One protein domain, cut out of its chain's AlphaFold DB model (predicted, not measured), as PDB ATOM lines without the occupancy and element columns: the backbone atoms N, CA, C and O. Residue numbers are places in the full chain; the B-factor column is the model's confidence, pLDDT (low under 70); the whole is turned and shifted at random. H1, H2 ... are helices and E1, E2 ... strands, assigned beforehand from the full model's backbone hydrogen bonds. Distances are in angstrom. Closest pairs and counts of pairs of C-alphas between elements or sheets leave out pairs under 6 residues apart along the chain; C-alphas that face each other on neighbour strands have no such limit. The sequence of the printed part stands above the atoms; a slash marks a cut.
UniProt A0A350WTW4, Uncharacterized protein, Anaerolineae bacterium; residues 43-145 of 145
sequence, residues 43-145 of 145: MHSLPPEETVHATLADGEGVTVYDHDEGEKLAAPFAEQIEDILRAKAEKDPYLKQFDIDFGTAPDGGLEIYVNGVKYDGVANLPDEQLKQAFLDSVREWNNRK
ATOM      1  N   MET A  43     -20.799 -24.261 -53.953       68.88
ATOM      2  CA  MET A  43     -21.126 -23.970 -55.358       68.88
ATOM      3  C   MET A  43     -22.546 -24.399 -55.751       68.88
ATOM      4  O   MET A  43     -23.004 -24.072 -56.846       68.88
ATOM      5  N   HIS A  44     -23.226 -25.176 -54.905       68.06
ATOM      6  CA  HIS A  44     -24.584 -25.672 -55.148       68.06
ATOM      7  C   HIS A  44     -25.650 -24.910 -54.357       68.06
ATOM      8  O   HIS A  44     -26.844 -25.146 -54.569       68.06
ATOM      9  N   SER A  45     -25.231 -24.040 -53.443       71.06
ATOM     10  CA  SER A  45     -26.078 -23.156 -52.648       71.06
ATOM     11  C   SER A  45     -26.184 -21.774 -53.289       71.06
ATOM     12  O   SER A  45     -25.301 -21.348 -54.032       71.06
ATOM     13  N   LEU A  46     -27.270 -21.061 -52.984       76.25
ATOM     14  CA  LEU A  46     -27.316 -19.625 -53.251       76.25
ATOM     15  C   LEU A  46     -26.194 -18.943 -52.448       76.25
ATOM     16  O   LEU A  46     -25.957 -19.356 -51.307       76.25
ATOM     17  N   PRO A  47     -25.506 -17.942 -53.022       82.19
ATOM     18  CA  PRO A  47     -24.537 -17.163 -52.266       82.19
ATOM     19  C   PRO A  47     -25.212 -16.472 -51.065       82.19
ATOM     20  O   PRO A  47     -26.440 -16.316 -51.054       82.19
ATOM     21  N   PRO A  48     -24.431 -16.080 -50.043       85.62
ATOM     22  CA  PRO A  48     -24.903 -15.247 -48.939       85.62
ATOM     23  C   PRO A  48     -25.740 -14.055 -49.422       85.62
ATOM     24  O   PRO A  48     -25.447 -13.478 -50.466       85.62
ATOM     25  N   GLU A  49     -26.766 -13.663 -48.658       89.56
ATOM     26  CA  GLU A  49     -27.589 -12.489 -48.996       89.56
ATOM     27  C   GLU A  49     -26.740 -11.219 -49.127       89.56
ATOM     28  O   GLU A  49     -27.045 -10.366 -49.951       89.56
ATOM     29  N   GLU A  50     -25.658 -11.119 -48.354       90.12
ATOM     30  CA  GLU A  50     -24.681 -10.034 -48.411       90.12
ATOM     31  C   GLU A  50     -24.012  -9.956 -49.787       90.12
ATOM     32  O   GLU A  50     -24.064  -8.902 -50.408       90.12
ATOM     33  N   THR A  51     -23.512 -11.080 -50.309       86.06
ATOM     34  CA  THR A  51     -22.946 -11.176 -51.665       86.06
ATOM     35  C   THR A  51     -23.989 -10.896 -52.736       86.06
ATOM     36  O   THR A  51     -23.725 -10.197 -53.704       86.06
ATOM     37  N   VAL A  52     -25.218 -11.397 -52.574       88.12
ATOM     38  CA  VAL A  52     -26.305 -11.077 -53.515       88.12
ATOM     39  C   VAL A  52     -26.598  -9.577 -53.519       88.12
ATOM     40  O   VAL A  52     -26.894  -9.014 -54.565       88.12
ATOM     41  N   HIS A  53     -26.559  -8.921 -52.361       88.44
ATOM     42  CA  HIS A  53     -26.794  -7.485 -52.272       88.44
ATOM     43  C   HIS A  53     -25.642  -6.662 -52.850       88.44
ATOM     44  O   HIS A  53     -25.945  -5.668 -53.506       88.44
ATOM     45  N   ALA A  54     -24.389  -7.070 -52.629       86.12
ATOM     46  CA  ALA A  54     -23.196  -6.427 -53.183       86.12
ATOM     47  C   ALA A  54     -23.208  -6.504 -54.719       86.12
ATOM     48  O   ALA A  54     -23.556  -5.525 -55.371       86.12
ATOM     49  N   THR A  55     -23.127  -7.708 -55.282       85.81
ATOM     50  CA  THR A  55     -23.243  -7.959 -56.735       85.81
ATOM     51  C   THR A  55     -24.456  -7.298 -57.425       85.81
ATOM     52  O   THR A  55     -24.389  -6.885 -58.588       85.81
ATOM     53  N   LEU A  56     -25.607  -7.159 -56.748       88.31
ATOM     54  CA  LEU A  56     -26.754  -6.402 -57.279       88.31
ATOM     55  C   LEU A  56     -26.556  -4.881 -57.237       88.31
ATOM     56  O   LEU A  56     -27.064  -4.198 -58.132       88.31
ATOM     57  N   ALA A  57     -25.890  -4.351 -56.210       86.38
ATOM     58  CA  ALA A  57     -25.530  -2.941 -56.112       86.38
ATOM     59  C   ALA A  57     -24.546  -2.540 -57.221       86.38
ATOM     60  O   ALA A  57     -24.717  -1.467 -57.807       86.38
ATOM     61  N   ASP A  58     -23.635  -3.443 -57.582       84.50
ATOM     62  CA  ASP A  58     -22.617  -3.225 -58.621       84.50
ATOM     63  C   ASP A  58     -23.129  -3.546 -60.038       84.50
ATOM     64  O   ASP A  58     -22.525  -3.200 -61.056       84.50
ATOM     65  N   GLY A  59     -24.343  -4.101 -60.134       85.31
ATOM     66  CA  GLY A  59     -25.044  -4.339 -61.395       85.31
ATOM     67  C   GLY A  59     -24.642  -5.636 -62.104       85.31
ATOM     68  O   GLY A  59     -25.003  -5.831 -63.268       85.31
ATOM     69  N   GLU A  60     -23.954  -6.537 -61.407       81.25
ATOM     70  CA  GLU A  60     -23.496  -7.835 -61.908       81.25
ATOM     71  C   GLU A  60     -24.613  -8.891 -61.951       81.25
ATOM     72  O   GLU A  60     -24.559  -9.865 -62.711       81.25
ATOM     73  N   GLY A  61     -25.677  -8.678 -61.173       84.94
ATOM     74  CA  GLY A  61     -26.770  -9.633 -61.018       84.94
ATOM     75  C   GLY A  61     -26.492 -10.635 -59.900       84.94
ATOM     76  O   GLY A  61     -25.702 -10.376 -59.011       84.94
ATOM     77  N   VAL A  62     -27.165 -11.789 -59.911       82.19
ATOM     78  CA  VAL A  62     -26.952 -12.821 -58.880       82.19
ATOM     79  C   VAL A  62     -25.815 -13.743 -59.317       82.19
ATOM     80  O   VAL A  62     -26.025 -14.654 -60.123       82.19
ATOM     81  N   THR A  63     -24.618 -13.505 -58.787       81.50
ATOM     82  CA  THR A  63     -23.393 -14.265 -59.078       81.50
ATOM     83  C   THR A  63     -22.659 -14.633 -57.783       81.50
ATOM     84  O   THR A  63     -22.968 -14.136 -56.707       81.50
ATOM     85  N   VAL A  64     -21.754 -15.611 -57.871       78.38
ATOM     86  CA  VAL A  64     -20.858 -16.012 -56.768       78.38
ATOM     87  C   VAL A  64     -19.479 -15.363 -56.877       78.38
ATOM     88  O   VAL A  64     -18.664 -15.533 -55.979       78.38
ATOM     89  N   TYR A  65     -19.209 -14.720 -58.009       77.50
ATOM     90  CA  TYR A  65     -18.037 -13.890 -58.233       77.50
ATOM     91  C   TYR A  65     -18.502 -12.462 -58.044       77.50
ATOM     92  O   TYR A  65     -19.400 -12.068 -58.784       77.50
ATOM     93  N   ASP A  66     -17.925 -11.787 -57.067       77.25
ATOM     94  CA  ASP A  66     -18.026 -10.352 -56.859       77.25
ATOM     95  C   ASP A  66     -16.616  -9.826 -57.123       77.25
ATOM     96  O   ASP A  66     -15.664 -10.400 -56.592       77.25
ATOM     97  N   HIS A  67     -16.437  -8.918 -58.079       80.31
ATOM     98  CA  HIS A  67     -15.110  -8.376 -58.368       80.31
ATOM     99  C   HIS A  67     -15.204  -6.954 -58.900       80.31
ATOM    100  O   HIS A  67     -15.455  -6.738 -60.092       80.31
ATOM    101  N   ASP A  68     -14.859  -6.001 -58.043       81.25
ATOM    102  CA  ASP A  68     -14.834  -4.596 -58.410       81.25
ATOM    103  C   ASP A  68     -13.480  -4.137 -58.967       81.25
ATOM    104  O   ASP A  68     -12.394  -4.672 -58.700       81.25
ATOM    105  N   GLU A  69     -13.523  -3.056 -59.752       82.69
ATOM    106  CA  GLU A  69     -12.315  -2.423 -60.276       82.69
ATOM    107  C   GLU A  69     -11.429  -1.900 -59.130       82.69
ATOM    108  O   GLU A  69     -11.725  -0.893 -58.488       82.69
ATOM    109  N   GLY A  70     -10.279  -2.551 -58.928       83.50
ATOM    110  CA  GLY A  70      -9.281  -2.179 -57.917       83.50
ATOM    111  C   GLY A  70      -9.089  -3.221 -56.811       83.50
ATOM    112  O   GLY A  70      -8.060  -3.185 -56.121       83.50
ATOM    113  N   GLU A  71     -10.007  -4.178 -56.702       87.25
ATOM    114  CA  GLU A  71      -9.947  -5.272 -55.731       87.25
ATOM    115  C   GLU A  71      -8.885  -6.312 -56.088       87.25
ATOM    116  O   GLU A  71      -8.351  -6.361 -57.211       87.25
ATOM    117  N   LYS A  72      -8.488  -7.124 -55.104       90.75
ATOM    118  CA  LYS A  72      -7.628  -8.274 -55.392       90.75
ATOM    119  C   LYS A  72      -8.466  -9.381 -56.007       90.75
ATOM    120  O   LYS A  72      -9.653  -9.509 -55.779       90.75
ATOM    121  N   LEU A  73      -7.812 -10.206 -56.817       88.88
ATOM    122  CA  LEU A  73      -8.469 -11.397 -57.327       88.88
ATOM    123  C   LEU A  73      -8.655 -12.376 -56.166       88.88
ATOM    124  O   LEU A  73      -7.662 -12.931 -55.672       88.88
ATOM    125  N   ALA A  74      -9.898 -12.623 -55.770       90.06
ATOM    126  CA  ALA A  74     -10.221 -13.637 -54.790       90.06
ATOM    127  C   ALA A  74     -11.044 -14.780 -55.399       90.06
ATOM    128  O   ALA A  74     -11.670 -14.704 -56.457       90.06
ATOM    129  N   ALA A  75     -10.956 -15.937 -54.752       89.25
ATOM    130  CA  ALA A  75     -11.857 -17.036 -55.017       89.25
ATOM    131  C   ALA A  75     -13.247 -16.687 -54.457       89.25
ATOM    132  O   ALA A  75     -13.322 -16.045 -53.414       89.25
ATOM    133  N   PRO A  76     -14.341 -17.216 -55.032       88.69
ATOM    134  CA  PRO A  76     -15.708 -16.923 -54.587       88.69
ATOM    135  C   PRO A  76     -15.962 -17.047 -53.080       88.69
ATOM    136  O   PRO A  76     -16.750 -16.305 -52.516       88.69
ATOM    137  N   PHE A  77     -15.316 -17.999 -52.399       87.12
ATOM    138  CA  PHE A  77     -15.492 -18.139 -50.953       87.12
ATOM    139  C   PHE A  77     -14.858 -16.980 -50.170       87.12
ATOM    140  O   PHE A  77     -15.327 -16.677 -49.080       87.12
ATOM    141  N   ALA A  78     -13.773 -16.391 -50.681       91.19
ATOM    142  CA  ALA A  78     -13.103 -15.256 -50.065       91.19
ATOM    143  C   ALA A  78     -13.970 -14.004 -50.223       91.19
ATOM    144  O   ALA A  78     -14.304 -13.422 -49.195       91.19
ATOM    145  N   GLU A  79     -14.444 -13.721 -51.443       90.94
ATOM    146  CA  GLU A  79     -15.403 -12.635 -51.727       90.94
ATOM    147  C   GLU A  79     -16.627 -12.733 -50.802       90.94
ATOM    148  O   GLU A  79     -16.950 -11.829 -50.045       90.94
ATOM    149  N   GLN A  80     -17.228 -13.921 -50.693       91.12
ATOM    150  CA  GLN A  80     -18.392 -14.123 -49.825       91.12
ATOM    151  C   GLN A  80     -18.134 -13.852 -48.334       91.12
ATOM    152  O   GLN A  80     -19.036 -13.432 -47.608       91.12
ATOM    153  N   ILE A  81     -16.935 -14.157 -47.827       92.00
ATOM    154  CA  ILE A  81     -16.576 -13.852 -46.433       92.00
ATOM    155  C   ILE A  81     -16.326 -12.349 -46.287       92.00
ATOM    156  O   ILE A  81     -16.671 -11.779 -45.245       92.00
ATOM    157  N   GLU A  82     -15.736 -11.728 -47.304       94.06
ATOM    158  CA  GLU A  82     -15.531 -10.290 -47.380       94.06
ATOM    159  C   GLU A  82     -16.860  -9.539 -47.342       94.06
ATOM    160  O   GLU A  82     -17.019  -8.686 -46.473       94.06
ATOM    161  N   ASP A  83     -17.849  -9.920 -48.148       93.38
ATOM    162  CA  ASP A  83     -19.172  -9.280 -48.172       93.38
ATOM    163  C   ASP A  83     -19.865  -9.339 -46.814       93.38
ATOM    164  O   ASP A  83     -20.423  -8.352 -46.327       93.38
ATOM    165  N   ILE A  84     -19.794 -10.494 -46.146       94.00
ATOM    166  CA  ILE A  84     -20.331 -10.662 -44.790       94.00
ATOM    167  C   ILE A  84     -19.617  -9.715 -43.815       94.00
ATOM    168  O   ILE A  84     -20.256  -9.121 -42.936       94.00
ATOM    169  N   LEU A  85     -18.297  -9.559 -43.945       94.75
ATOM    170  CA  LEU A  85     -17.514  -8.661 -43.100       94.75
ATOM    171  C   LEU A  85     -17.799  -7.186 -43.413       94.75
ATOM    172  O   LEU A  85     -18.001  -6.408 -42.478       94.75
ATOM    173  N   ARG A  86     -17.882  -6.801 -44.690       93.19
ATOM    174  CA  ARG A  86     -18.246  -5.453 -45.146       93.19
ATOM    175  C   ARG A  86     -19.645  -5.085 -44.652       93.19
ATOM    176  O   ARG A  86     -19.808  -4.050 -44.010       93.19
ATOM    177  N   ALA A  87     -20.625  -5.981 -44.770       92.94
ATOM    178  CA  ALA A  87     -21.977  -5.779 -44.241       92.94
ATOM    179  C   ALA A  87     -22.019  -5.606 -42.706       92.94
ATOM    180  O   ALA A  87     -22.891  -4.914 -42.164       92.94
ATOM    181  N   LYS A  88     -21.086  -6.224 -41.968       93.69
ATOM    182  CA  LYS A  88     -20.898  -5.963 -40.528       93.69
ATOM    183  C   LYS A  88     -20.246  -4.609 -40.292       93.69
ATOM    184  O   LYS A  88     -20.708  -3.871 -39.419       93.69
ATOM    185  N   ALA A  89     -19.236  -4.258 -41.080       92.81
ATOM    186  CA  ALA A  89     -18.580  -2.960 -41.008       92.81
ATOM    187  C   ALA A  89     -19.559  -1.813 -41.289       92.81
ATOM    188  O   ALA A  89     -19.549  -0.805 -40.590       92.81
ATOM    189  N   GLU A  90     -20.512  -1.988 -42.202       91.75
ATOM    190  CA  GLU A  90     -21.571  -1.009 -42.451       91.75
ATOM    191  C   GLU A  90     -22.426  -0.680 -41.215       91.75
ATOM    192  O   GLU A  90     -22.934   0.444 -41.082       91.75
ATOM    193  N   LYS A  91     -22.567  -1.639 -40.296       91.94
ATOM    194  CA  LYS A  91     -23.375  -1.533 -39.072       91.94
ATOM    195  C   LYS A  91     -22.552  -1.133 -37.846       91.94
ATOM    196  O   LYS A  91     -23.128  -0.608 -36.894       91.94
ATOM    197  N   ASP A  92     -21.237  -1.346 -37.866       93.44
ATOM    198  CA  ASP A  92     -20.314  -1.016 -36.776       93.44
ATOM    199  C   ASP A  92     -19.415   0.181 -37.151       93.44
ATOM    200  O   ASP A  92     -18.472   0.028 -37.933       93.44
ATOM    201  N   PRO A  93     -19.640   1.378 -36.567       92.69
ATOM    202  CA  PRO A  93     -18.819   2.558 -36.832       92.69
ATOM    203  C   PRO A  93     -17.319   2.361 -36.587       92.69
ATOM    204  O   PRO A  93     -16.524   3.058 -37.211       92.69
ATOM    205  N   TYR A  94     -16.926   1.448 -35.692       93.31
ATOM    206  CA  TYR A  94     -15.519   1.146 -35.448       93.31
ATOM    207  C   TYR A  94     -14.890   0.429 -36.638       93.31
ATOM    208  O   TYR A  94     -13.775   0.748 -37.032       93.31
ATOM    209  N   LEU A  95     -15.600  -0.526 -37.235       93.75
ATOM    210  CA  LEU A  95     -15.071  -1.319 -38.340       93.75
ATOM    211  C   LEU A  95     -15.007  -0.523 -39.651       93.75
ATOM    212  O   LEU A  95     -14.115  -0.772 -40.452       93.75
ATOM    213  N   LYS A  96     -15.862   0.497 -39.828       92.75
ATOM    214  CA  LYS A  96     -15.836   1.401 -41.001       92.75
ATOM    215  C   LYS A  96     -14.519   2.132 -41.229       92.75
ATOM    216  O   LYS A  96     -14.313   2.680 -42.305       92.75
ATOM    217  N   GLN A  97     -13.672   2.231 -40.207       93.06
ATOM    218  CA  GLN A  97     -12.378   2.898 -40.345       93.06
ATOM    219  C   GLN A  97     -11.358   2.054 -41.120       93.06
ATOM    220  O   GLN A  97     -10.306   2.575 -41.487       93.06
ATOM    221  N   PHE A  98     -11.633   0.759 -41.305       93.44
ATOM    222  CA  PHE A  98     -10.769  -0.162 -42.021       93.44
ATOM    223  C   PHE A  98     -11.272  -0.328 -43.451       93.44
ATOM    224  O   PHE A  98     -12.421  -0.701 -43.670       93.44
ATOM    225  N   ASP A  99     -10.384  -0.073 -44.400       92.75
ATOM    226  CA  ASP A  99     -10.525  -0.500 -45.786       92.75
ATOM    227  C   ASP A  99     -10.088  -1.967 -45.876       92.75
ATOM    228  O   ASP A  99      -8.958  -2.284 -45.491       92.75
ATOM    229  N   ILE A 100     -10.990  -2.867 -46.260       92.44
ATOM    230  CA  ILE A 100     -10.797  -4.322 -46.189       92.44
ATOM    231  C   ILE A 100     -11.035  -4.903 -47.582       92.44
ATOM    232  O   ILE A 100     -12.088  -4.652 -48.152       92.44
ATOM    233  N   ASP A 101     -10.062  -5.671 -48.074       93.88
ATOM    234  CA  ASP A 101     -10.040  -6.319 -49.397       93.88
ATOM    235  C   ASP A 101      -9.391  -7.705 -49.235       93.88
ATOM    236  O   ASP A 101      -8.390  -7.842 -48.516       93.88
ATOM    237  N   PHE A 102      -9.951  -8.759 -49.819       94.06
ATOM    238  CA  PHE A 102      -9.418 -10.117 -49.758       94.06
ATOM    239  C   PHE A 102      -8.860 -10.550 -51.107       94.06
ATOM    240  O   PHE A 102      -9.348 -10.230 -52.175       94.06
ATOM    241  N   GLY A 103      -7.803 -11.351 -51.053       91.69
ATOM    242  CA  GLY A 103      -7.226 -11.983 -52.230       91.69
ATOM    243  C   GLY A 103      -7.112 -13.482 -52.045       91.69
ATOM    244  O   GLY A 103      -7.220 -14.023 -50.943       91.69
ATOM    245  N   THR A 104      -6.843 -14.182 -53.139       90.56
ATOM    246  CA  THR A 104      -6.441 -15.586 -53.093       90.56
ATOM    247  C   THR A 104      -5.029 -15.738 -53.634       90.56
ATOM    248  O   THR A 104      -4.730 -15.392 -54.776       90.56
ATOM    249  N   ALA A 105      -4.148 -16.263 -52.787       88.25
ATOM    250  CA  ALA A 105      -2.762 -16.528 -53.121       88.25
ATOM    251  C   ALA A 105      -2.653 -17.624 -54.202       88.25
ATOM    252  O   ALA A 105      -3.560 -18.447 -54.359       88.25
ATOM    253  N   PRO A 106      -1.523 -17.712 -54.932       85.56
ATOM    254  CA  PRO A 106      -1.324 -18.734 -55.966       85.56
ATOM    255  C   PRO A 106      -1.407 -20.187 -55.473       85.56
ATOM    256  O   PRO A 106      -1.611 -21.096 -56.274       85.56
ATOM    257  N   ASP A 107      -1.220 -20.418 -54.173       84.81
ATOM    258  CA  ASP A 107      -1.368 -21.722 -53.518       84.81
ATOM    259  C   ASP A 107      -2.808 -22.006 -53.045       84.81
ATOM    260  O   ASP A 107      -3.074 -23.073 -52.490       84.81
ATOM    261  N   GLY A 108      -3.738 -21.078 -53.287       81.62
ATOM    262  CA  GLY A 108      -5.132 -21.144 -52.854       81.62
ATOM    263  C   GLY A 108      -5.376 -20.635 -51.432       81.62
ATOM    264  O   GLY A 108      -6.498 -20.750 -50.939       81.62
ATOM    265  N   GLY A 109      -4.354 -20.097 -50.755       84.50
ATOM    266  CA  GLY A 109      -4.492 -19.480 -49.439       84.50
ATOM    267  C   GLY A 109      -5.259 -18.155 -49.481       84.50
ATOM    268  O   GLY A 109      -5.262 -17.457 -50.492       84.50
ATOM    269  N   LEU A 110      -5.893 -17.790 -48.365       88.44
ATOM    270  CA  LEU A 110      -6.528 -16.481 -48.214       88.44
ATOM    271  C   LEU A 110      -5.472 -15.405 -47.932       88.44
ATOM    272  O   LEU A 110      -4.672 -15.544 -47.005       88.44
ATOM    273  N   GLU A 111      -5.533 -14.308 -48.674       92.88
ATOM    274  CA  GLU A 111      -4.788 -13.080 -48.411       92.88
ATOM    275  C   GLU A 111      -5.747 -12.025 -47.864       92.88
ATOM    276  O   GLU A 111      -6.833 -11.846 -48.403       92.88
ATOM    277  N   ILE A 112      -5.359 -11.325 -46.797       94.50
ATOM    278  CA  ILE A 112      -6.198 -10.286 -46.190       94.50
ATOM    279  C   ILE A 112      -5.481  -8.952 -46.334       94.50
ATOM    280  O   ILE A 112      -4.353  -8.812 -45.864       94.50
ATOM    281  N   TYR A 113      -6.123  -7.964 -46.939       94.94
ATOM    282  CA  TYR A 113      -5.604  -6.612 -47.071       94.94
ATOM    283  C   TYR A 113      -6.406  -5.685 -46.163       94.94
ATOM    284  O   TYR A 113      -7.631  -5.667 -46.199       94.94
ATOM    285  N   VAL A 114      -5.705  -4.932 -45.314       94.50
ATOM    286  CA  VAL A 114      -6.313  -3.919 -44.442       94.50
ATOM    287  C   VAL A 114      -5.580  -2.605 -44.642       94.50
ATOM    288  O   VAL A 114      -4.373  -2.531 -44.404       94.50
ATOM    289  N   ASN A 115      -6.292  -1.569 -45.084       93.75
ATOM    290  CA  ASN A 115      -5.732  -0.263 -45.444       93.75
ATOM    291  C   ASN A 115      -4.547  -0.394 -46.424       93.75
ATOM    292  O   ASN A 115      -3.504   0.243 -46.256       93.75
ATOM    293  N   GLY A 116      -4.675  -1.296 -47.403       91.62
ATOM    294  CA  GLY A 116      -3.640  -1.610 -48.394       91.62
ATOM    295  C   GLY A 116      -2.456  -2.449 -47.888       91.62
ATOM    296  O   GLY A 116      -1.552  -2.753 -48.667       91.62
ATOM    297  N   VAL A 117      -2.432  -2.846 -46.610       94.19
ATOM    298  CA  VAL A 117      -1.382  -3.706 -46.043       94.19
ATOM    299  C   VAL A 117      -1.827  -5.163 -46.075       94.19
ATOM    300  O   VAL A 117      -2.874  -5.501 -45.535       94.19
ATOM    301  N   LYS A 118      -1.004  -6.028 -46.676       94.31
ATOM    302  CA  LYS A 118      -1.248  -7.471 -46.750       94.31
ATOM    303  C   LYS A 118      -0.908  -8.177 -45.435       94.31
ATOM    304  O   LYS A 118       0.163  -7.963 -44.867       94.31
ATOM    305  N   TYR A 119      -1.771  -9.103 -45.038       92.50
ATOM    306  CA  TYR A 119      -1.608 -10.025 -43.926       92.50
ATOM    307  C   TYR A 119      -1.852 -11.461 -44.397       92.50
ATOM    308  O   TYR A 119      -2.894 -11.772 -44.973       92.50
ATOM    309  N   ASP A 120      -0.922 -12.363 -44.078       83.25
ATOM    310  CA  ASP A 120      -0.989 -13.785 -44.464       83.25
ATOM    311  C   ASP A 120      -1.934 -14.610 -43.557       83.25
ATOM    312  O   ASP A 120      -1.734 -15.804 -43.333       83.25
ATOM    313  N   GLY A 121      -2.935 -13.959 -42.953       83.62
ATOM    314  CA  GLY A 121      -3.948 -14.606 -42.124       83.62
ATOM    315  C   GLY A 121      -4.440 -13.768 -40.945       83.62
ATOM    316  O   GLY A 121      -3.797 -12.822 -40.489       83.62
ATOM    317  N   VAL A 122      -5.588 -14.179 -40.405       88.19
ATOM    318  CA  VAL A 122      -6.342 -13.466 -39.356       88.19
ATOM    319  C   VAL A 122      -5.515 -13.199 -38.102       88.19
ATOM    320  O   VAL A 122      -5.607 -12.134 -37.501       88.19
ATOM    321  N   ALA A 123      -4.669 -14.154 -37.707       87.62
ATOM    322  CA  ALA A 123      -3.838 -14.031 -36.509       87.62
ATOM    323  C   ALA A 123      -2.884 -12.824 -36.570       87.62
ATOM    324  O   ALA A 123      -2.546 -12.261 -35.527       87.62
ATOM    325  N   ASN A 124      -2.495 -12.413 -37.781       90.56
ATOM    326  CA  ASN A 124      -1.535 -11.340 -38.024       90.56
ATOM    327  C   ASN A 124      -2.181  -9.953 -38.105       90.56
ATOM    328  O   ASN A 124      -1.458  -8.964 -38.205       90.56
ATOM    329  N   LEU A 125      -3.514  -9.864 -38.064       92.25
ATOM    330  CA  LEU A 125      -4.208  -8.581 -38.119       92.25
ATOM    331  C   LEU A 125      -3.816  -7.687 -36.925       92.25
ATOM    332  O   LEU A 125      -3.518  -8.185 -35.835       92.25
ATOM    333  N   PRO A 126      -3.797  -6.359 -37.099       86.00
ATOM    334  CA  PRO A 126      -3.319  -5.447 -36.063       86.00
ATOM    335  C   PRO A 126      -4.360  -5.179 -34.966       86.00
ATOM    336  O   PRO A 126      -3.987  -4.771 -33.869       86.00
ATOM    337  N   ASP A 127      -5.644  -5.403 -35.254       94.00
ATOM    338  CA  ASP A 127      -6.765  -5.011 -34.402       94.00
ATOM    339  C   ASP A 127      -7.606  -6.217 -33.956       94.00
ATOM    340  O   ASP A 127      -8.002  -7.051 -34.768       94.00
ATOM    341  N   GLU A 128      -7.886  -6.312 -32.656       94.50
ATOM    342  CA  GLU A 128      -8.601  -7.454 -32.075       94.50
ATOM    343  C   GLU A 128     -10.101  -7.464 -32.402       94.50
ATOM    344  O   GLU A 128     -10.683  -8.536 -32.574       94.50
ATOM    345  N   GLN A 129     -10.742  -6.299 -32.535       94.19
ATOM    346  CA  GLN A 129     -12.157  -6.234 -32.904       94.19
ATOM    347  C   GLN A 129     -12.346  -6.619 -34.376       94.19
ATOM    348  O   GLN A 129     -13.264  -7.375 -34.695       94.19
ATOM    349  N   LEU A 130     -11.431  -6.199 -35.251       94.62
ATOM    350  CA  LEU A 130     -11.373  -6.623 -36.646       94.62
ATOM    351  C   LEU A 130     -11.126  -8.130 -36.767       94.62
ATOM    352  O   LEU A 130     -11.830  -8.804 -37.518       94.62
ATOM    353  N   LYS A 131     -10.184  -8.688 -35.989       95.31
ATOM    354  CA  LYS A 131      -9.977 -10.148 -35.920       95.31
ATOM    355  C   LYS A 131     -11.255 -10.874 -35.550       95.31
ATOM    356  O   LYS A 131     -11.616 -11.852 -36.201       95.31
ATOM    357  N   GLN A 132     -11.933 -10.410 -34.505       95.69
ATOM    358  CA  GLN A 132     -13.148 -11.048 -34.027       95.69
ATOM    359  C   GLN A 132     -14.263 -10.972 -35.079       95.69
ATOM    360  O   GLN A 132     -14.879 -11.993 -35.382       95.69
ATOM    361  N   ALA A 133     -14.455  -9.805 -35.700       95.44
ATOM    362  CA  ALA A 133     -15.424  -9.615 -36.775       95.44
ATOM    363  C   ALA A 133     -15.140 -10.530 -37.975       95.44
ATOM    364  O   ALA A 133     -16.060 -11.150 -38.518       95.44
ATOM    365  N   PHE A 134     -13.869 -10.679 -38.350       94.75
ATOM    366  CA  PHE A 134     -13.447 -11.610 -39.390       94.75
ATOM    367  C   PHE A 134     -13.784 -13.060 -39.005       94.75
ATOM    368  O   PHE A 134     -14.439 -13.774 -39.766       94.75
ATOM    369  N   LEU A 135     -13.385 -13.507 -37.808       94.56
ATOM    370  CA  LEU A 135     -13.637 -14.876 -37.339       94.56
ATOM    371  C   LEU A 135     -15.132 -15.197 -37.277       94.56
ATOM    372  O   LEU A 135     -15.542 -16.315 -37.594       94.56
ATOM    373  N   ASP A 136     -15.948 -14.227 -36.877       95.19
ATOM    374  CA  ASP A 136     -17.396 -14.381 -36.845       95.19
ATOM    375  C   ASP A 136     -17.995 -14.438 -38.256       95.19
ATOM    376  O   ASP A 136     -18.953 -15.173 -38.468       95.19
ATOM    377  N   SER A 137     -17.416 -13.736 -39.234       94.44
ATOM    378  CA  SER A 137     -17.827 -13.800 -40.649       94.44
ATOM    379  C   SER A 137     -17.490 -15.148 -41.281       94.44
ATOM    380  O   SER A 137     -18.347 -15.769 -41.902       94.44
ATOM    381  N   VAL A 138     -16.303 -15.691 -40.999       92.00
ATOM    382  CA  VAL A 138     -15.944 -17.062 -41.394       92.00
ATOM    383  C   VAL A 138     -16.860 -18.095 -40.741       92.00
ATOM    384  O   VAL A 138     -17.256 -19.070 -41.382       92.00
ATOM    385  N   ARG A 139     -17.190 -17.927 -39.454       93.62
ATOM    386  CA  ARG A 139     -18.097 -18.845 -38.752       93.62
ATOM    387  C   ARG A 139     -19.491 -18.811 -39.367       93.62
ATOM    388  O   ARG A 139     -20.091 -19.856 -39.576       93.62
ATOM    389  N   GLU A 140     -19.982 -17.617 -39.658       92.62
ATOM    390  CA  GLU A 140     -21.270 -17.404 -40.301       92.62
ATOM    391  C   GLU A 140     -21.325 -18.034 -41.691       92.62
ATOM    392  O   GLU A 140     -22.240 -18.808 -41.956       92.62
ATOM    393  N   TRP A 141     -20.309 -17.810 -42.524       90.38
ATOM    394  CA  TRP A 141     -20.202 -18.447 -43.835       90.38
ATOM    395  C   TRP A 141     -20.186 -19.981 -43.736       90.38
ATOM    396  O   TRP A 141     -20.929 -20.665 -44.434       90.38
ATOM    397  N   ASN A 142     -19.400 -20.546 -42.811       87.19
ATOM    398  CA  ASN A 142     -19.343 -21.999 -42.622       87.19
ATOM    399  C   ASN A 142     -20.655 -22.607 -42.109       87.19
ATOM    400  O   ASN A 142     -20.936 -23.756 -42.430       87.19
ATOM    401  N   ASN A 143     -21.446 -21.870 -41.327       87.38
ATOM    402  CA  ASN A 143     -22.738 -22.339 -40.815       87.38
ATOM    403  C   ASN A 143     -23.862 -22.289 -41.864       87.38
ATOM    404  O   ASN A 143     -24.946 -22.806 -41.603       87.38
ATOM    405  N   ARG A 144     -23.628 -21.632 -43.007       77.75
ATOM    406  CA  ARG A 144     -24.561 -21.559 -44.142       77.75
ATOM    407  C   ARG A 144     -24.348 -22.691 -45.160       77.75
ATOM    408  O   ARG A 144     -25.112 -22.769 -46.118       77.75
ATOM    409  N   LYS A 145     -23.322 -23.528 -44.949       60.41
ATOM    410  CA  LYS A 145     -23.085 -24.774 -45.691       60.41
ATOM    411  C   LYS A 145     -24.132 -25.827 -45.349       60.41
ATOM    412  O   LYS A 145     -24.459 -25.957 -44.147       60.41
TER     413      LYS A 145
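AT A GLANCE: This is residues 43 to 145 of the 145 residues of an uncharacterized protein of Anaerolineae bacterium (UniProt A0A350WTW4). Helix H2 forms the middle, with H1, H3 and a small sheet packed round it; H1 and H3 cross it. The 103 printed residues include, in order, H1, H2, E1, E2, E3 and H3, a mixed class. The antiparallel sheet, E1 - E2 - E3, is a meander, each strand beside the one before; with H2 on one face it makes two layers. The whole is compact, radius of gyration of the C-alphas 12.9 A, spanning 34 by 33 by 29 A.

IN THESE COORDINATES: H1, residues 49 to 57, begins at C-alpha 49 (-27.589, -12.489, -48.996). H2 is residues 76 to 89, 19.7 A long. E1 is 100 to 104, E2 110 to 114, E3 117 to 119. H3, 128 to 143, 22.3 A long, ends at C-alpha 143 (-22.738, -22.339, -40.815).

HOW THE PARTS SIT: H1 and H2 touch, about perpendicular at 90 degrees; the closest C-alphas, Thr 51 and Asp 83, are 5.5 A apart. H2 lies over E1, height over the sheet 8.9 A. Hairpin E1 and E2 has N 103 and O 111 within hydrogen-bond range, 2.9 A; hairpin E2 and E3 has N 119 and O 112, 2.7 A. H2 and H3 touch at a steep tilt of 52 degrees, opposite ways; the closest C-alphas, Leu 85 and Ser 137, are 5.7 A apart. In H1, H2 and H3 every O i to N i+4 pair is within range.

THE WHOLE: The farthest C-alphas, His 44 and Pro 126, are 35.0 A apart. The printed part has no cut; H1 to H2 is a long link. Residues 43, 44 and 145 have pLDDT under 70.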